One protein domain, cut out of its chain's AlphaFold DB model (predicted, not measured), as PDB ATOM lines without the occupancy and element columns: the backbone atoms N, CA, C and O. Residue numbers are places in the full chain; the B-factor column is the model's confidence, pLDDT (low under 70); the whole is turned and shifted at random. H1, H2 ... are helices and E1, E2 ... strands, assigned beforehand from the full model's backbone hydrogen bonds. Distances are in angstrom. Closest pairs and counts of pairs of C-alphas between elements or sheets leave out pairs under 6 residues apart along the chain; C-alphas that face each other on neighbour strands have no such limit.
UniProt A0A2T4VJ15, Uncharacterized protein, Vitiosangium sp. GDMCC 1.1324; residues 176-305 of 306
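What this domain is: This is residues 176 to 305 of the 306 residues of an uncharacterized protein of Vitiosangium sp. GDMCC 1.1324 (UniProt A0A2T4VJ15). A twisted four-stranded sheet forms the core, with the long helix H3 over one face and H4 over the other, and short H1 on the same face as H3 but beside the strands, near E4. Long loops, residues 182 to 196, 201 to 219 and 244 to 262, run between these parts, and little H2 sits away from the sheet between the first two. You have 130 residues, in the order H1 H2 H3 E1 E2 E3 H4 E4; the mixed sheet runs E1 E2 E3 E4. The class is mixed, helices and strands, with under half of the residues in named elements. The whole is compact and rounded, with a radius of gyration of the C-alphas of 13.6 A and spans of 34 by 31 by 30 A.

How they stand to each other: Start at H1, residues 176 to 181, on the sheet at a height of 6.6 A but over none of its strands; its Gly 176 and Leu 303 of E4, residues 299 to 304, have their closest C-alphas 6.3 A apart. H2, residues 197 to 200, is not on the sheet. H3, residues 220 to 235, is on the same face as H1 at a height of 9.1 A, over E2, residues 263 to 267, and E3, residues 270 to 277; it stands at 13 degrees to E2 on the local plane, along the strands. E1, residues 239 to 243, E2 and E3 form a meander, each strand the antiparallel neighbour of the one before; look for N 242 and O 264 at 2.8 A and N 272 and O 265 at 2.9 A. H4, residues 284 to 294, is on the opposite face, giving three layers, helices on both faces of the sheet. E3, H4 and E4 form a strand-helix-strand unit, two parallel neighbour strands with a helix between, its crossover right-handed; N 301 and O 273 are 2.8 A apart. Each O i to N i+4 pair in H1, H3 and H4 is within hydrogen-bond range; H2 is too short for one.

Where its parts are: Find C-alpha 176 at (-0.531, 40.431, 52.515), where H1 begins its 8.7 A. H2 covers 5.1 A, H3 23.0 A, E1 12.5 A and E2 12.8 A. From C-alpha 270 at (12.612, 50.736, 56.628), E3 runs 22.5 A. H4 covers 15.5 A, and E4 runs 16.7 A to C-alpha 304 at (-0.003, 36.349, 45.040).

The domain as a whole: The C-alphas farthest apart, those of Pro 197 and Thr 235, are 38.0 A apart. The printed part has no cut; the links H1 to H2, H2 to H3 and E1 to E2 are long. Model confidence is under 70 at residues 281 to 284.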
ATOM      1  N   GLY A 176      -1.928  40.765  52.220       90.75
ATOM      2  CA  GLY A 176      -0.531  40.431  52.515       90.75
ATOM      3  C   GLY A 176       0.360  41.654  52.759       90.75
ATOM      4  O   GLY A 176       1.189  41.621  53.666       90.75
ATOM      5  N   LEU A 177       0.143  42.758  52.031       95.00
ATOM      6  CA  LEU A 177       0.870  44.009  52.256       95.00
ATOM      7  C   LEU A 177       0.512  44.605  53.617       95.00
ATOM      8  O   LEU A 177       1.398  44.934  54.403       95.00
ATOM      9  N   VAL A 178      -0.782  44.707  53.924       94.06
ATOM     10  CA  VAL A 178      -1.264  45.250  55.205       94.06
ATOM     11  C   VAL A 178      -0.728  44.427  56.385       94.06
ATOM     12  O   VAL A 178      -0.252  44.988  57.374       94.06
ATOM     13  N   HIS A 179      -0.735  43.097  56.275       91.62
ATOM     14  CA  HIS A 179      -0.187  42.207  57.302       91.62
ATOM     15  C   HIS A 179       1.333  42.374  57.449       91.62
ATOM     16  O   HIS A 179       1.838  42.464  58.567       91.62
ATOM     17  N   ALA A 180       2.070  42.497  56.342       91.62
ATOM     18  CA  ALA A 180       3.510  42.734  56.393       91.62
ATOM     19  C   ALA A 180       3.865  44.059  57.080       91.62
ATOM     20  O   ALA A 180       4.748  44.093  57.937       91.62
ATOM     21  N   LEU A 181       3.128  45.132  56.786       92.62
ATOM     22  CA  LEU A 181       3.358  46.445  57.396       92.62
ATOM     23  C   LEU A 181       2.983  46.516  58.882       92.62
ATOM     24  O   LEU A 181       3.467  47.397  59.587       92.62
ATOM     25  N   THR A 182       2.183  45.571  59.379       89.69
ATOM     26  CA  THR A 182       1.864  45.424  60.812       89.69
ATOM     27  C   THR A 182       2.806  44.459  61.545       89.69
ATOM     28  O   THR A 182       2.582  44.138  62.710       89.69
ATOM     29  N   GLY A 183       3.886  44.010  60.891       85.75
ATOM     30  CA  GLY A 183       4.913  43.135  61.474       85.75
ATOM     31  C   GLY A 183       4.672  41.634  61.270       85.75
ATOM     32  O   GLY A 183       5.474  40.808  61.716       85.75
ATOM     33  N   ASN A 184       3.604  41.267  60.561       89.31
ATOM     34  CA  ASN A 184       3.231  39.889  60.251       89.31
ATOM     35  C   ASN A 184       3.449  39.589  58.766       89.31
ATOM     36  O   ASN A 184       2.518  39.209  58.060       89.31
ATOM     37  N   ASN A 185       4.680  39.777  58.280       87.81
ATOM     38  CA  ASN A 185       5.013  39.470  56.892       87.81
ATOM     39  C   ASN A 185       4.841  37.963  56.625       87.81
ATOM     40  O   ASN A 185       5.549  37.164  57.246       87.81
ATOM     41  N   PRO A 186       3.909  37.570  55.732       82.19
ATOM     42  CA  PRO A 186       3.649  36.166  55.423       82.19
ATOM     43  C   PRO A 186       4.739  35.550  54.535       82.19
ATOM     44  O   PRO A 186       4.743  34.341  54.318       82.19
ATOM     45  N   THR A 187       5.655  36.366  54.012       86.62
ATOM     46  CA  THR A 187       6.719  35.927  53.111       86.62
ATOM     47  C   THR A 187       7.806  35.195  53.902       86.62
ATOM     48  O   THR A 187       8.402  35.796  54.802       86.62
ATOM     49  N   PRO A 188       8.119  33.927  53.579       84.62
ATOM     50  CA  PRO A 188       9.214  33.211  54.223       84.62
ATOM     51  C   PRO A 188      10.539  33.960  54.029       84.62
ATOM     52  O   PRO A 188      10.844  34.351  52.900       84.62
ATOM     53  N   PRO A 189      11.342  34.183  55.081       82.69
ATOM     54  CA  PRO A 189      12.632  34.840  54.929       82.69
ATOM     55  C   PRO A 189      13.583  33.953  54.120       82.69
ATOM     56  O   PRO A 189      13.684  32.751  54.354       82.69
ATOM     57  N   VAL A 190      14.316  34.566  53.194       83.81
ATOM     58  CA  VAL A 190      15.371  33.903  52.421       83.81
ATOM     59  C   VAL A 190      16.716  34.420  52.914       83.81
ATOM     60  O   VAL A 190      16.888  35.620  53.116       83.81
ATOM     61  N   ALA A 191      17.676  33.523  53.141       81.94
ATOM     62  CA  ALA A 191      19.021  33.925  53.533       81.94
ATOM     63  C   ALA A 191      19.701  34.705  52.394       81.94
ATOM     64  O   ALA A 191      19.647  34.299  51.232       81.94
ATOM     65  N   ALA A 192      20.360  35.815  52.728       84.69
ATOM     66  CA  ALA A 192      21.100  36.603  51.750       84.69
ATOM     67  C   ALA A 192      22.302  35.807  51.216       84.69
ATOM     68  O   ALA A 192      23.209  35.460  51.976       84.69
ATOM     69  N   GLY A 193      22.334  35.573  49.906       87.88
ATOM     70  CA  GLY A 193      23.465  34.954  49.226       87.88
ATOM     71  C   GLY A 193      24.535  35.966  48.791       87.88
ATOM     72  O   GLY A 193      24.453  37.168  49.088       87.88
ATOM     73  N   PRO A 194      25.565  35.495  48.066       92.31
ATOM     74  CA  PRO A 194      26.483  36.364  47.342       92.31
ATOM     75  C   PRO A 194      25.736  37.207  46.303       92.31
ATOM     76  O   PRO A 194      24.836  36.726  45.613       92.31
ATOM     77  N   ARG A 195      26.132  38.474  46.159       94.50
ATOM     78  CA  ARG A 195      25.600  39.347  45.104       94.50
ATOM     79  C   ARG A 195      26.170  38.933  43.751       94.50
ATOM     80  O   ARG A 195      27.342  38.572  43.654       94.50
ATOM     81  N   LEU A 196      25.360  39.039  42.697       93.31
ATOM     82  CA  LEU A 196      25.838  38.804  41.334       93.31
ATOM     83  C   LEU A 196      26.875  39.872  40.941       93.31
ATOM     84  O   LEU A 196      26.690  41.039  41.302       93.31
ATOM     85  N   PRO A 197      27.903  39.540  40.135       96.19
ATOM     86  CA  PRO A 197      28.927  40.505  39.720       96.19
ATOM     87  C   PRO A 197      28.354  41.791  39.107       96.19
ATOM     88  O   PRO A 197      28.794  42.888  39.436       96.19
ATOM     89  N   GLN A 198      27.308  41.672  38.285       95.44
ATOM     90  CA  GLN A 198      26.624  42.817  37.670       95.44
ATOM     91  C   GLN A 198      25.904  43.727  38.675       95.44
ATOM     92  O   GLN A 198      25.777  44.922  38.430       95.44
ATOM     93  N   ASP A 199      25.435  43.176  39.798       95.88
ATOM     94  CA  ASP A 199      24.803  43.959  40.857       95.88
ATOM     95  C   ASP A 199      25.858  44.641  41.729       95.88
ATOM     96  O   ASP A 199      25.657  45.776  42.147       95.88
ATOM     97  N   VAL A 200      27.004  43.991  41.957       95.12
ATOM     98  CA  VAL A 200      28.159  44.591  42.644       95.12
ATOM     99  C   VAL A 200      28.737  45.756  41.838       95.12
ATOM    100  O   VAL A 200      29.057  46.792  42.410       95.12
ATOM    101  N   ALA A 201      28.825  45.608  40.516       96.12
ATOM    102  CA  ALA A 201      29.428  46.589  39.617       96.12
ATOM    103  C   ALA A 201      28.542  47.815  39.313       96.12
ATOM    104  O   ALA A 201      28.935  48.682  38.529       96.12
ATOM    105  N   VAL A 202      27.336  47.914  39.885       96.62
ATOM    106  CA  VAL A 202      26.464  49.064  39.622       96.62
ATOM    107  C   VAL A 202      27.080  50.356  40.157       96.62
ATOM    108  O   VAL A 202      27.501  50.443  41.304       96.62
ATOM    109  N   ASN A 203      27.038  51.421  39.351       96.62
ATOM    110  CA  ASN A 203      27.248  52.779  39.861       96.62
ATOM    111  C   ASN A 203      26.247  53.049  41.014       96.62
ATOM    112  O   ASN A 203      25.045  52.881  40.780       96.62
ATOM    113  N   PRO A 204      26.691  53.463  42.215       96.50
ATOM    114  CA  PRO A 204      25.821  53.651  43.378       96.50
ATOM    115  C   PRO A 204      24.886  54.863  43.260       96.50
ATOM    116  O   PRO A 204      23.987  55.032  44.083       96.50
ATOM    117  N   LYS A 205      25.051  55.709  42.235       97.62
ATOM    118  CA  LYS A 205      24.171  56.853  41.990       97.62
ATOM    119  C   LYS A 205      22.720  56.403  41.822       97.62
ATOM    120  O   LYS A 205      22.391  55.588  40.957       97.62
ATOM    121  N   VAL A 206      21.850  57.000  42.627       96.56
ATOM    122  CA  VAL A 206      20.414  56.731  42.613       96.56
ATOM    123  C   VAL A 206      19.813  57.159  41.270       96.56
ATOM    124  O   VAL A 206      20.026  58.298  40.835       96.56
ATOM    125  N   PRO A 207      19.062  56.276  40.588       95.44
ATOM    126  CA  PRO A 207      18.369  56.640  39.364       95.44
ATOM    127  C   PRO A 207      17.243  57.633  39.661       95.44
ATOM    128  O   PRO A 207      16.629  57.609  40.731       95.44
ATOM    129  N   ARG A 208      16.921  58.480  38.678       96.50
ATOM    130  CA  ARG A 208      15.756  59.367  38.762       96.50
ATOM    131  C   ARG A 208      14.502  58.539  39.066       96.50
ATOM    132  O   ARG A 208      14.271  57.489  38.461       96.50
ATOM    133  N   GLN A 209      13.692  59.019  40.002       95.75
ATOM    134  CA  GLN A 209      12.400  58.412  40.299       95.75
ATOM    135  C   GLN A 209      11.473  58.550  39.085       95.75
ATOM    136  O   GLN A 209      11.351  59.632  38.506       95.75
ATOM    137  N   LEU A 210      10.875  57.433  38.674       96.00
ATOM    138  CA  LEU A 210       9.891  57.396  37.596       96.00
ATOM    139  C   LEU A 210       8.481  57.597  38.160       96.00
ATOM    140  O   LEU A 210       8.278  57.530  39.372       96.00
ATOM    141  N   SER A 211       7.510  57.822  37.270       96.06
ATOM    142  CA  SER A 211       6.102  57.855  37.673       96.06
ATOM    143  C   SER A 211       5.706  56.523  38.333       96.06
ATOM    144  O   SER A 211       6.013  55.467  37.768       96.06
ATOM    145  N   PRO A 212       5.028  56.550  39.493       94.81
ATOM    146  CA  PRO A 212       4.519  55.353  40.160       94.81
ATOM    147  C   PRO A 212       3.278  54.752  39.473       94.81
ATOM    148  O   PRO A 212       2.901  53.630  39.789       94.81
ATOM    149  N   ASP A 213       2.671  55.440  38.504       95.00
ATOM    150  CA  ASP A 213       1.466  54.951  37.808       95.00
ATOM    151  C   ASP A 213       1.804  54.001  36.639       95.00
ATOM    152  O   ASP A 213       0.937  53.553  35.890       95.00
ATOM    153  N   ARG A 214       3.095  53.707  36.441       94.31
ATOM    154  CA  ARG A 214       3.579  52.841  35.361       94.31
ATOM    155  C   ARG A 214       3.262  51.362  35.628       94.31
ATOM    156  O   ARG A 214       3.253  50.946  36.783       94.31
ATOM    157  N   PRO A 215       3.088  50.543  34.578       95.75
ATOM    158  CA  PRO A 215       2.845  49.119  34.753       95.75
ATOM    159  C   PRO A 215       4.107  48.365  35.195       95.75
ATOM    160  O   PRO A 215       5.242  48.730  34.847       95.75
ATOM    161  N   ILE A 216       3.891  47.269  35.919       93.38
ATOM    162  CA  ILE A 216       4.929  46.294  36.275       93.38
ATOM    163  C   ILE A 216       5.078  45.209  35.199       93.38
ATOM    164  O   ILE A 216       6.189  44.756  34.939       93.38
ATOM    165  N   GLY A 217       4.000  44.913  34.466       91.25
ATOM    166  CA  GLY A 217       3.970  43.963  33.353       91.25
ATOM    167  C   GLY A 217       2.695  44.090  32.514       91.25
ATOM    168  O   GLY A 217       2.008  45.111  32.567       91.25
ATOM    169  N   SER A 218       2.366  43.056  31.735       90.75
ATOM    170  CA  SER A 218       1.157  43.019  30.895       90.75
ATOM    171  C   SER A 218      -0.121  42.628  31.649       90.75
ATOM    172  O   SER A 218      -1.212  42.826  31.121       90.75
ATOM    173  N   SER A 219      -0.014  42.091  32.869       89.88
ATOM    174  CA  SER A 219      -1.178  41.669  33.656       89.88
ATOM    175  C   SER A 219      -1.982  42.866  34.169       89.88
ATOM    176  O   SER A 219      -1.493  43.681  34.955       89.88
ATOM    177  N   LEU A 220      -3.244  42.960  33.744       90.81
ATOM    178  CA  LEU A 220      -4.165  43.999  34.203       90.81
ATOM    179  C   LEU A 220      -4.475  43.870  35.699       90.81
ATOM    180  O   LEU A 220      -4.527  44.890  36.384       90.81
ATOM    181  N   THR A 221      -4.639  42.646  36.216       90.44
ATOM    182  CA  THR A 221      -4.973  42.408  37.631       90.44
ATOM    183  C   THR A 221      -3.819  42.806  38.544       90.44
ATOM    184  O   THR A 221      -4.025  43.551  39.501       90.44
ATOM    185  N   GLN A 222      -2.589  42.422  38.197       92.62
ATOM    186  CA  GLN A 222      -1.395  42.819  38.946       92.62
ATOM    187  C   GLN A 222      -1.194  44.336  38.924       92.62
ATOM    188  O   GLN A 222      -0.987  44.946  39.971       92.62
ATOM    189  N   ASN A 223      -1.325  44.972  37.754       95.62
ATOM    190  CA  ASN A 223      -1.215  46.426  37.650       95.62
ATOM    191  C   ASN A 223      -2.292  47.137  38.490       95.62
ATOM    192  O   ASN A 223      -1.984  48.105  39.183       95.62
ATOM    193  N   ALA A 224      -3.539  46.656  38.482       94.69
ATOM    194  CA  ALA A 224      -4.607  47.223  39.304       94.69
ATOM    195  C   ALA A 224      -4.321  47.082  40.809       94.69
ATOM    196  O   ALA A 224      -4.533  48.041  41.558       94.69
ATOM    197  N   GLN A 225      -3.799  45.927  41.240       96.56
ATOM    198  CA  GLN A 225      -3.448  45.673  42.637       96.56
ATOM    199  C   GLN A 225      -2.284  46.557  43.108       96.56
ATOM    200  O   GLN A 225      -2.397  47.202  44.147       96.56
ATOM    201  N   VAL A 226      -1.218  46.690  42.310       97.31
ATOM    202  CA  VAL A 226      -0.099  47.606  42.604       97.31
ATOM    203  C   VAL A 226      -0.605  49.032  42.821       97.31
ATOM    204  O   VAL A 226      -0.188  49.708  43.759       97.31
ATOM    205  N   GLN A 227      -1.538  49.502  41.987       97.81
ATOM    206  CA  GLN A 227      -2.091  50.849  42.130       97.81
ATOM    207  C   GLN A 227      -2.970  51.003  43.382       97.81
ATOM    208  O   GLN A 227      -2.978  52.074  43.992       97.81
ATOM    209  N   ALA A 228      -3.698  49.961  43.793       96.81
ATOM    210  CA  ALA A 228      -4.410  49.954  45.074       96.81
ATOM    211  C   ALA A 228      -3.462  50.050  46.265       96.81
ATOM    212  O   ALA A 228      -3.667  50.873  47.160       96.81
ATOM    213  N   ASP A 229      -2.384  49.285  46.213       98.12
ATOM    214  CA  ASP A 229      -1.373  49.249  47.254       98.12
ATOM    215  C   ASP A 229      -0.634  50.587  47.346       98.12
ATOM    216  O   ASP A 229      -0.486  51.129  48.435       98.12
ATOM    217  N   ILE A 230      -0.282  51.209  46.216       98.38
ATOM    218  CA  ILE A 230       0.307  52.558  46.184       98.38
ATOM    219  C   ILE A 230      -0.627  53.601  46.806       98.38
ATOM    220  O   ILE A 230      -0.161  54.467  47.550       98.38
ATOM    221  N   ARG A 231      -1.939  53.543  46.531       98.12
ATOM    222  CA  ARG A 231      -2.906  54.456  47.165       98.12
ATOM    223  C   ARG A 231      -2.905  54.280  48.679       98.12
ATOM    224  O   ARG A 231      -2.789  55.272  49.391       98.12
ATOM    225  N   TYR A 232      -2.963  53.044  49.162       97.81
ATOM    226  CA  TYR A 232      -2.903  52.752  50.592       97.81
ATOM    227  C   TYR A 232      -1.583  53.210  51.230       97.81
ATOM    228  O   TYR A 232      -1.595  53.898  52.248       97.81
ATOM    229  N   LEU A 233      -0.449  52.936  50.588       98.44
ATOM    230  CA  LEU A 233       0.873  53.379  51.034       98.44
ATOM    231  C   LEU A 233       0.940  54.903  51.192       98.44
ATOM    232  O   LEU A 233       1.446  55.400  52.196       98.44
ATOM    233  N   ARG A 234       0.356  55.658  50.254       98.19
ATOM    234  CA  ARG A 234       0.234  57.118  50.379       98.19
ATOM    235  C   ARG A 234      -0.631  57.524  51.575       98.19
ATOM    236  O   ARG A 234      -0.268  58.469  52.266       98.19
ATOM    237  N   THR A 235      -1.734  56.821  51.852       97.75
ATOM    238  CA  THR A 235      -2.604  57.151  53.002       97.75
ATOM    239  C   THR A 235      -1.939  56.940  54.356       97.75
ATOM    240  O   THR A 235      -2.274  57.643  55.303       97.75
ATOM    241  N   ILE A 236      -0.981  56.015  54.448       96.69
ATOM    242  CA  ILE A 236      -0.243  55.749  55.690       96.69
ATOM    243  C   ILE A 236       1.079  56.524  55.777       96.69
ATOM    244  O   ILE A 236       1.813  56.351  56.744       96.69
ATOM    245  N   GLY A 237       1.395  57.374  54.793       97.62
ATOM    246  CA  GLY A 237       2.599  58.211  54.802       97.62
ATOM    247  C   GLY A 237       3.881  57.507  54.352       97.62
ATOM    248  O   GLY A 237       4.968  57.909  54.754       97.62
ATOM    249  N   ALA A 238       3.789  56.456  53.532       98.12
ATOM    250  CA  ALA A 238       4.970  55.870  52.909       98.12
ATOM    251  C   ALA A 238       5.588  56.825  51.874       98.12
ATOM    252  O   ALA A 238       4.894  57.505  51.113       98.12
ATOM    253  N   GLU A 239       6.913  56.819  51.801       97.75
ATOM    254  CA  GLU A 239       7.703  57.698  50.945       97.75
ATOM    255  C   GLU A 239       8.486  56.897  49.901       97.75
ATOM    256  O   GLU A 239       8.536  55.665  49.922       97.75
ATOM    257  N   ASN A 240       9.138  57.595  48.963       97.25
ATOM    258  CA  ASN A 240      10.102  56.987  48.037       97.25
ATOM    259  C   ASN A 240       9.545  55.813  47.209       97.25
ATOM    260  O   ASN A 240      10.300  54.919  46.808       97.25
ATOM    261  N   ILE A 241       8.239  55.857  46.928       98.25
ATOM    262  CA  ILE A 241       7.488  54.852  46.173       98.25
ATOM    263  C   ILE A 241       7.981  54.808  44.723       98.25
ATOM    264  O   ILE A 241       7.909  55.798  43.989       98.25
ATOM    265  N   ARG A 242       8.473  53.646  44.301       98.12
ATOM    266  CA  ARG A 242       9.004  53.384  42.961       98.12
ATOM    267  C   ARG A 242       8.467  52.069  42.438       98.12
ATOM    268  O   ARG A 242       8.377  51.102  43.182       98.12
ATOM    269  N   VAL A 243       8.176  52.039  41.144       98.12
ATOM    270  CA  VAL A 243       7.535  50.893  40.497       98.12
ATOM    271  C   VAL A 243       8.420  50.349  39.390       98.12
ATOM    272  O   VAL A 243       8.736  51.066  38.430       98.12
ATOM    273  N   ASN A 244       8.814  49.080  39.511       96.06
ATOM    274  CA  ASN A 244       9.640  48.373  38.538       96.06
ATOM    275  C   ASN A 244      10.883  49.219  38.172       96.06
ATOM    276  O   ASN A 244      11.143  49.577  37.018       96.06
ATOM    277  N   GLN A 245      11.637  49.603  39.204       96.38
ATOM    278  CA  GLN A 245      12.887  50.363  39.118       96.38
ATOM    279  C   GLN A 245      14.011  49.619  39.829       96.38
ATOM    280  O   GLN A 245      13.755  48.791  40.690       96.38
ATOM    281  N   GLN A 246      15.257  49.940  39.474       96.31
ATOM    282  CA  GLN A 246      16.427  49.332  40.101       96.31
ATOM    283  C   GLN A 246      16.425  49.521  41.622       96.31
ATOM    284  O   GLN A 246      16.037  50.590  42.113       96.31
ATOM    285  N   GLN A 247      16.878  48.488  42.335       96.19
ATOM    286  CA  GLN A 247      16.929  48.478  43.794       96.19
ATOM    287  C   GLN A 247      17.786  49.613  44.348       96.19
ATOM    288  O   GLN A 247      18.908  49.865  43.889       96.19
ATOM    289  N   ILE A 248      17.268  50.244  45.394       97.12
ATOM    290  CA  ILE A 248      17.957  51.285  46.150       97.12
ATOM    291  C   ILE A 248      17.761  51.069  47.653       97.12
ATOM    292  O   ILE A 248      16.728  50.551  48.071       97.12
ATOM    293  N   THR A 249      18.704  51.540  48.465       96.62
ATOM    294  CA  THR A 249      18.573  51.509  49.929       96.62
ATOM    295  C   THR A 249      17.573  52.539  50.440       96.62
ATOM    296  O   THR A 249      17.168  53.459  49.720       96.62
ATOM    297  N   VAL A 250      17.166  52.380  51.699       96.31
ATOM    298  CA  VAL A 250      16.261  53.281  52.425       96.31
ATOM    299  C   VAL A 250      16.641  54.763  52.271       96.31
ATOM    300  O   VAL A 250      17.818  55.105  52.139       96.31
ATOM    301  N   ARG A 251      15.640  55.652  52.245       94.88
ATOM    302  CA  ARG A 251      15.789  57.114  52.068       94.88
ATOM    303  C   ARG A 251      16.550  57.519  50.805       94.88
ATOM    304  O   ARG A 251      17.174  58.574  50.762       94.88
ATOM    305  N   ASN A 252      16.492  56.691  49.764       93.94
ATOM    306  CA  ASN A 252      17.226  56.897  48.516       93.94
ATOM    307  C   ASN A 252      18.738  57.039  48.743       93.94
ATOM    308  O   ASN A 252      19.359  57.911  48.143       93.94
ATOM    309  N   GLY A 253      19.326  56.217  49.617       95.12
ATOM    310  CA  GLY A 253      20.749  56.330  49.944       95.12
ATOM    311  C   GLY A 253      21.660  56.009  48.755       95.12
ATOM    312  O   GLY A 253      22.496  56.821  48.370       95.12
ATOM    313  N   GLN A 254      21.487  54.834  48.148       96.81
ATOM    314  CA  GLN A 254      22.286  54.404  46.997       96.81
ATOM    315  C   GLN A 254      21.578  53.335  46.167       96.81
ATOM    316  O   GLN A 254      20.724  52.609  46.672       96.81
ATOM    317  N   ARG A 255      21.973  53.195  44.900       98.00
ATOM    318  CA  ARG A 255      21.613  52.049  44.060       98.00
ATOM    319  C   ARG A 255      22.435  50.820  44.452       98.00
ATOM    320  O   ARG A 255      23.656  50.906  44.535       98.00
ATOM    321  N   VAL A 256      21.768  49.681  44.634       96.69
ATOM    322  CA  VAL A 256      22.387  48.436  45.142       96.69
ATOM    323  C   VAL A 256      22.267  47.233  44.214       96.69
ATOM    324  O   VAL A 256      22.824  46.173  44.489       96.69
ATOM    325  N   GLY A 257      21.590  47.370  43.082       95.62
ATOM    326  CA  GLY A 257      21.542  46.297  42.102       95.62
ATOM    327  C   GLY A 257      20.803  46.686  40.838       95.62
ATOM    328  O   GLY A 257      20.178  47.742  40.749       95.62
ATOM    329  N   THR A 258      20.892  45.810  39.845       95.00
ATOM    330  CA  THR A 258      20.145  45.927  38.590       95.00
ATOM    331  C   THR A 258      18.767  45.277  38.665       95.00
ATOM    332  O   THR A 258      17.957  45.513  37.769       95.00
ATOM    333  N   ASN A 259      18.487  44.492  39.717       93.38
ATOM    334  CA  ASN A 259      17.168  43.901  39.929       93.38
ATOM    335  C   ASN A 259      16.098  44.990  40.081       93.38
ATOM    336  O   ASN A 259      16.393  46.074  40.592       93.38
ATOM    337  N   ARG A 260      14.875  44.707  39.623       94.25
ATOM    338  CA  ARG A 260      13.769  45.672  39.582       94.25
ATOM    339  C   ARG A 260      12.544  45.100  40.295       94.25
ATOM    340  O   ARG A 260      11.727  44.490  39.613       94.25
ATOM    341  N   PRO A 261      12.413  45.303  41.616       94.38
ATOM    342  CA  PRO A 261      11.194  44.949  42.322       94.38
ATOM    343  C   PRO A 261      10.000  45.652  41.694       94.38
ATOM    344  O   PRO A 261      10.107  46.816  41.279       94.38
ATOM    345  N   ASP A 262       8.868  44.962  41.648       95.38
ATOM    346  CA  ASP A 262       7.627  45.510  41.110       95.38
ATOM    347  C   ASP A 262       7.237  46.797  41.831       95.38
ATOM    348  O   ASP A 262       6.889  47.791  41.192       95.38
ATOM    349  N   LEU A 263       7.394  46.815  43.152       97.50
ATOM    350  CA  LEU A 263       7.189  47.987  43.986       97.50
ATOM    351  C   LEU A 263       8.279  48.064  45.058       97.50
ATOM    352  O   LEU A 263       8.616  47.072  45.693       97.50
ATOM    353  N   GLN A 264       8.808  49.258  45.302       97.56
ATOM    354  CA  GLN A 264       9.675  49.531  46.444       97.56
ATOM    355  C   GLN A 264       9.318  50.876  47.076       97.56
ATOM    356  O   GLN A 264       8.984  51.827  46.367       97.56
ATOM    357  N   PHE A 265       9.385  50.977  48.399       98.50
ATOM    358  CA  PHE A 265       9.019  52.185  49.148       98.50
ATOM    359  C   PHE A 265       9.714  52.213  50.508       98.50
ATOM    360  O   PHE A 265      10.284  51.210  50.932       98.50
ATOM    361  N   ASP A 266       9.672  53.366  51.168       98.44
ATOM    362  CA  ASP A 266      10.156  53.531  52.534       98.44
ATOM    363  C   ASP A 266       8.976  53.788  53.472       98.44
ATOM    364  O   ASP A 266       8.105  54.608  53.179       98.44
ATOM    365  N   TYR A 267       8.941  53.092  54.603       97.69
ATOM    366  CA  TYR A 267       7.924  53.277  55.634       97.69
ATOM    367  C   TYR A 267       8.520  52.979  57.012       97.69
ATOM    368  O   TYR A 267       9.272  52.018  57.160       97.69
ATOM    369  N   ASN A 268       8.237  53.825  58.010       94.62
ATOM    370  CA  ASN A 268       8.779  53.717  59.374       94.62
ATOM    371  C   ASN A 268      10.300  53.472  59.423       94.62
ATOM    372  O   ASN A 268      10.787  52.616  60.153       94.62
ATOM    373  N   GLY A 269      11.056  54.201  58.594       92.56
ATOM    374  CA  GLY A 269      12.519  54.100  58.552       92.56
ATOM    375  C   GLY A 269      13.069  52.827  57.899       92.56
ATOM    376  O   GLY A 269      14.277  52.621  57.941       92.56
ATOM    377  N   ARG A 270      12.224  52.000  57.272       92.94
ATOM    378  CA  ARG A 270      12.612  50.736  56.628       92.94
ATOM    379  C   ARG A 270      12.289  50.753  55.136       92.94
ATOM    380  O   ARG A 270      11.298  51.353  54.722       92.94
ATOM    381  N   ARG A 271      13.129  50.089  54.336       97.19
ATOM    382  CA  ARG A 271      12.906  49.853  52.899       97.19
ATOM    383  C   ARG A 271      12.094  48.576  52.727       97.19
ATOM    384  O   ARG A 271      12.413  47.557  53.332       97.19
ATOM    385  N   TYR A 272      11.097  48.624  51.855       97.50
ATOM    386  CA  TYR A 272      10.314  47.467  51.442       97.50
ATOM    387  C   TYR A 272      10.482  47.231  49.945       97.50
ATOM    388  O   TYR A 272      10.472  48.190  49.170       97.50
ATOM    389  N   HIS A 273      10.599  45.962  49.557       96.81
ATOM    390  CA  HIS A 273      10.570  45.478  48.177       96.81
ATOM    391  C   HIS A 273       9.410  44.490  48.048       96.81
ATOM    392  O   HIS A 273       9.327  43.536  48.815       96.81
ATOM    393  N   VAL A 274       8.499  44.718  47.113       95.88
ATOM    394  CA  VAL A 274       7.308  43.890  46.905       95.88
ATOM    395  C   VAL A 274       7.353  43.308  45.503       95.88
ATOM    396  O   VAL A 274       7.573  44.042  44.538       95.88
ATOM    397  N   GLU A 275       7.127  42.005  45.409       93.62
ATOM    398  CA  GLU A 275       6.960  41.263  44.159       93.62
ATOM    399  C   GLU A 275       5.500  40.802  44.074       93.62
ATOM    400  O   GLU A 275       4.964  40.243  45.039       93.62
ATOM    401  N   TYR A 276       4.857  41.040  42.933       92.31
ATOM    402  CA  TYR A 276       3.496  40.592  42.656       92.31
ATOM    403  C   TYR A 276       3.589  39.417  41.698       92.31
ATOM    404  O   TYR A 276       3.942  39.567  40.530       92.31
ATOM    405  N   ASP A 277       3.250  38.236  42.190       87.94
ATOM    406  CA  ASP A 277       3.342  36.996  41.433       87.94
ATOM    407  C   ASP A 277       1.955  36.399  41.190       87.94
ATOM    408  O   ASP A 277       0.959  36.859  41.752       87.94
ATOM    409  N   THR A 278       1.871  35.393  40.326       82.31
ATOM    410  CA  THR A 278       0.630  34.637  40.099       82.31
ATOM    411  C   THR A 278       0.709  33.267  40.776       82.31
ATOM    412  O   THR A 278       1.810  32.754  40.979       82.31
ATOM    413  N   PRO A 279      -0.427  32.602  41.076       74.56
ATOM    414  CA  PRO A 279      -0.419  31.263  41.678       74.56
ATOM    415  C   PRO A 279       0.355  30.209  40.870       74.56
ATOM    416  O   PRO A 279       0.777  29.191  41.409       74.56
ATOM    417  N   THR A 280       0.509  30.435  39.565       73.00
ATOM    418  CA  THR A 280       1.167  29.522  38.621       73.00
ATOM    419  C   THR A 280       2.635  29.855  38.373       73.00
ATOM    420  O   THR A 280       3.319  29.114  37.665       73.00
ATOM    421  N   SER A 281       3.135  30.960  38.919       68.69
ATOM    422  CA  SER A 281       4.503  31.405  38.694       68.69
ATOM    423  C   SER A 281       5.429  30.931  39.814       68.69
ATOM    424  O   SER A 281       5.136  31.045  40.998       68.69
ATOM    425  N   GLY A 282       6.576  30.377  39.419       64.31
ATOM    426  CA  GLY A 282       7.671  29.994  40.320       64.31
ATOM    427  C   GLY A 282       8.809  31.019  40.352       64.31
ATOM    428  O   GLY A 282       9.925  30.677  40.743       64.31
ATOM    429  N   ARG A 283       8.582  32.246  39.863       68.94
ATOM    430  CA  ARG A 283       9.638  33.265  39.718       68.94
ATOM    431  C   ARG A 283       9.908  34.026  41.017       68.94
ATOM    432  O   ARG A 283      11.053  34.435  41.229       68.94
ATOM    433  N   GLY A 284       8.907  34.137  41.892       68.06
ATOM    434  CA  GLY A 284       8.982  34.828  43.179       68.06
ATOM    435  C   GLY A 284      10.210  34.477  44.031       68.06
ATOM    436  O   GLY A 284      10.949  35.392  44.393       68.06
ATOM    437  N   PRO A 285      10.524  33.191  44.299       71.50
ATOM    438  CA  PRO A 285      11.666  32.826  45.147       71.50
ATOM    439  C   PRO A 285      13.032  33.281  44.604       71.50
ATOM    440  O   PRO A 285      13.887  33.752  45.358       71.50
ATOM    441  N   SER A 286      13.243  33.186  43.288       74.50
ATOM    442  CA  SER A 286      14.494  33.620  42.646       74.50
ATOM    443  C   SER A 286      14.657  35.140  42.696       74.50
ATOM    444  O   SER A 286      15.751  35.638  42.980       74.50
ATOM    445  N   HIS A 287      13.569  35.883  42.471       76.06
ATOM    446  CA  HIS A 287      13.544  37.337  42.641       76.06
ATOM    447  C   HIS A 287      13.821  37.730  44.094       76.06
ATOM    448  O   HIS A 287      14.702  38.552  44.351       76.06
ATOM    449  N   GLN A 288      13.158  37.075  45.047       82.06
ATOM    450  CA  GLN A 288      13.321  37.323  46.475       82.06
ATOM    451  C   GLN A 288      14.768  37.119  46.945       82.06
ATOM    452  O   GLN A 288      15.316  37.976  47.641       82.06
ATOM    453  N   SER A 289      15.410  36.014  46.549       85.94
ATOM    454  CA  SER A 289      16.804  35.723  46.910       85.94
ATOM    455  C   SER A 289      17.756  36.817  46.422       85.94
ATOM    456  O   SER A 289      18.597  37.326  47.174       85.94
ATOM    457  N   ARG A 290      17.585  37.255  45.171       90.75
ATOM    458  CA  ARG A 290      18.411  38.310  44.581       90.75
ATOM    459  C   ARG A 290      18.160  39.670  45.232       90.75
ATOM    460  O   ARG A 290      19.122  40.370  45.549       90.75
ATOM    461  N   THR A 291      16.895  40.013  45.480       91.06
ATOM    462  CA  THR A 291      16.493  41.239  46.180       91.06
ATOM    463  C   THR A 291      17.135  41.308  47.563       91.06
ATOM    464  O   THR A 291      17.786  42.305  47.878       91.06
ATOM    465  N   THR A 292      17.053  40.213  48.322       91.44
ATOM    466  CA  THR A 292      17.620  40.088  49.676       91.44
ATOM    467  C   THR A 292      19.152  40.127  49.673       91.44
ATOM    468  O   THR A 292      19.778  40.663  50.585       91.44
ATOM    469  N   SER A 293      19.790  39.589  48.631       93.75
ATOM    470  CA  SER A 293      21.253  39.611  48.503       93.75
ATOM    471  C   SER A 293      21.794  41.022  48.236       93.75
ATOM    472  O   SER A 293      22.864  41.380  48.740       93.75
ATOM    473  N   ASN A 294      21.069  41.825  47.449       95.62
ATOM    474  CA  ASN A 294      21.452  43.197  47.106       95.62
ATOM    475  C   ASN A 294      21.159  44.202  48.223       95.62
ATOM    476  O   ASN A 294      21.937  45.137  48.399       95.62
ATOM    477  N   ASP A 295      20.074  44.002  48.968       94.25
ATOM    478  CA  ASP A 295      19.625  44.898  50.031       94.25
ATOM    479  C   ASP A 295      19.223  44.086  51.270       94.25
ATOM    480  O   ASP A 295      18.094  43.608  51.377       94.25
ATOM    481  N   ARG A 296      20.177  43.882  52.186       91.50
ATOM    482  CA  ARG A 296      19.996  43.023  53.373       91.50
ATOM    483  C   ARG A 296      19.135  43.658  54.461       91.50
ATOM    484  O   ARG A 296      18.605  42.936  55.302       91.50
ATOM    485  N   ASP A 297      19.025  44.983  54.448       91.25
ATOM    486  CA  ASP A 297      18.289  45.744  55.458       91.25
ATOM    487  C   ASP A 297      16.822  45.956  55.052       91.25
ATOM    488  O   ASP A 297      15.979  46.299  55.886       91.25
ATOM    489  N   ALA A 298      16.499  45.729  53.776       93.81
ATOM    490  CA  ALA A 298      15.144  45.816  53.267       93.81
ATOM    491  C   ALA A 298      14.301  44.577  53.584       93.81
ATOM    492  O   ALA A 298      14.768  43.439  53.610       93.81
ATOM    493  N   GLU A 299      13.005  44.803  53.757       94.50
ATOM    494  CA  GLU A 299      12.018  43.745  53.894       94.50
ATOM    495  C   GLU A 299      11.419  43.383  52.536       94.50
ATOM    496  O   GLU A 299      10.904  44.244  51.824       94.50
ATOM    497  N   THR A 300      11.477  42.099  52.179       94.06
ATOM    498  CA  THR A 300      10.870  41.601  50.940       94.06
ATOM    499  C   THR A 300       9.492  41.008  51.219       94.06
ATOM    500  O   THR A 300       9.325  40.250  52.179       94.06
ATOM    501  N   ILE A 301       8.512  41.345  50.383       94.12
ATOM    502  CA  ILE A 301       7.133  40.865  50.459       94.12
ATOM    503  C   ILE A 301       6.771  40.216  49.119       94.12
ATOM    504  O   ILE A 301       6.895  40.850  48.075       94.12
ATOM    505  N   LEU A 302       6.305  38.971  49.144       91.94
ATOM    506  CA  LEU A 302       5.753  38.284  47.980       91.94
ATOM    507  C   LEU A 302       4.229  38.252  48.097       91.94
ATOM    508  O   LEU A 302       3.687  37.726  49.071       91.94
ATOM    509  N   LEU A 303       3.538  38.812  47.108       91.25
ATOM    510  CA  LEU A 303       2.079  38.845  47.047       91.25
ATOM    511  C   LEU A 303       1.598  38.013  45.865       91.25
ATOM    512  O   LEU A 303       2.070  38.196  44.748       91.25
ATOM    513  N   ILE A 304       0.636  37.126  46.103       87.94
ATOM    514  CA  ILE A 304      -0.003  36.349  45.040       87.94
ATOM    515  C   ILE A 304      -1.266  37.079  44.590       87.94
ATOM    516  O   ILE A 304      -2.202  37.244  45.375       87.94
ATOM    517  N   VAL A 305      -1.284  37.507  43.330       86.12
ATOM    518  CA  VAL A 305      -2.439  38.116  42.668       86.12
ATOM    519  C   VAL A 305      -3.051  37.083  41.716       86.12
ATOM    520  O   VAL A 305      -2.330  36.575  40.853       86.12
TER     521      VAL A 305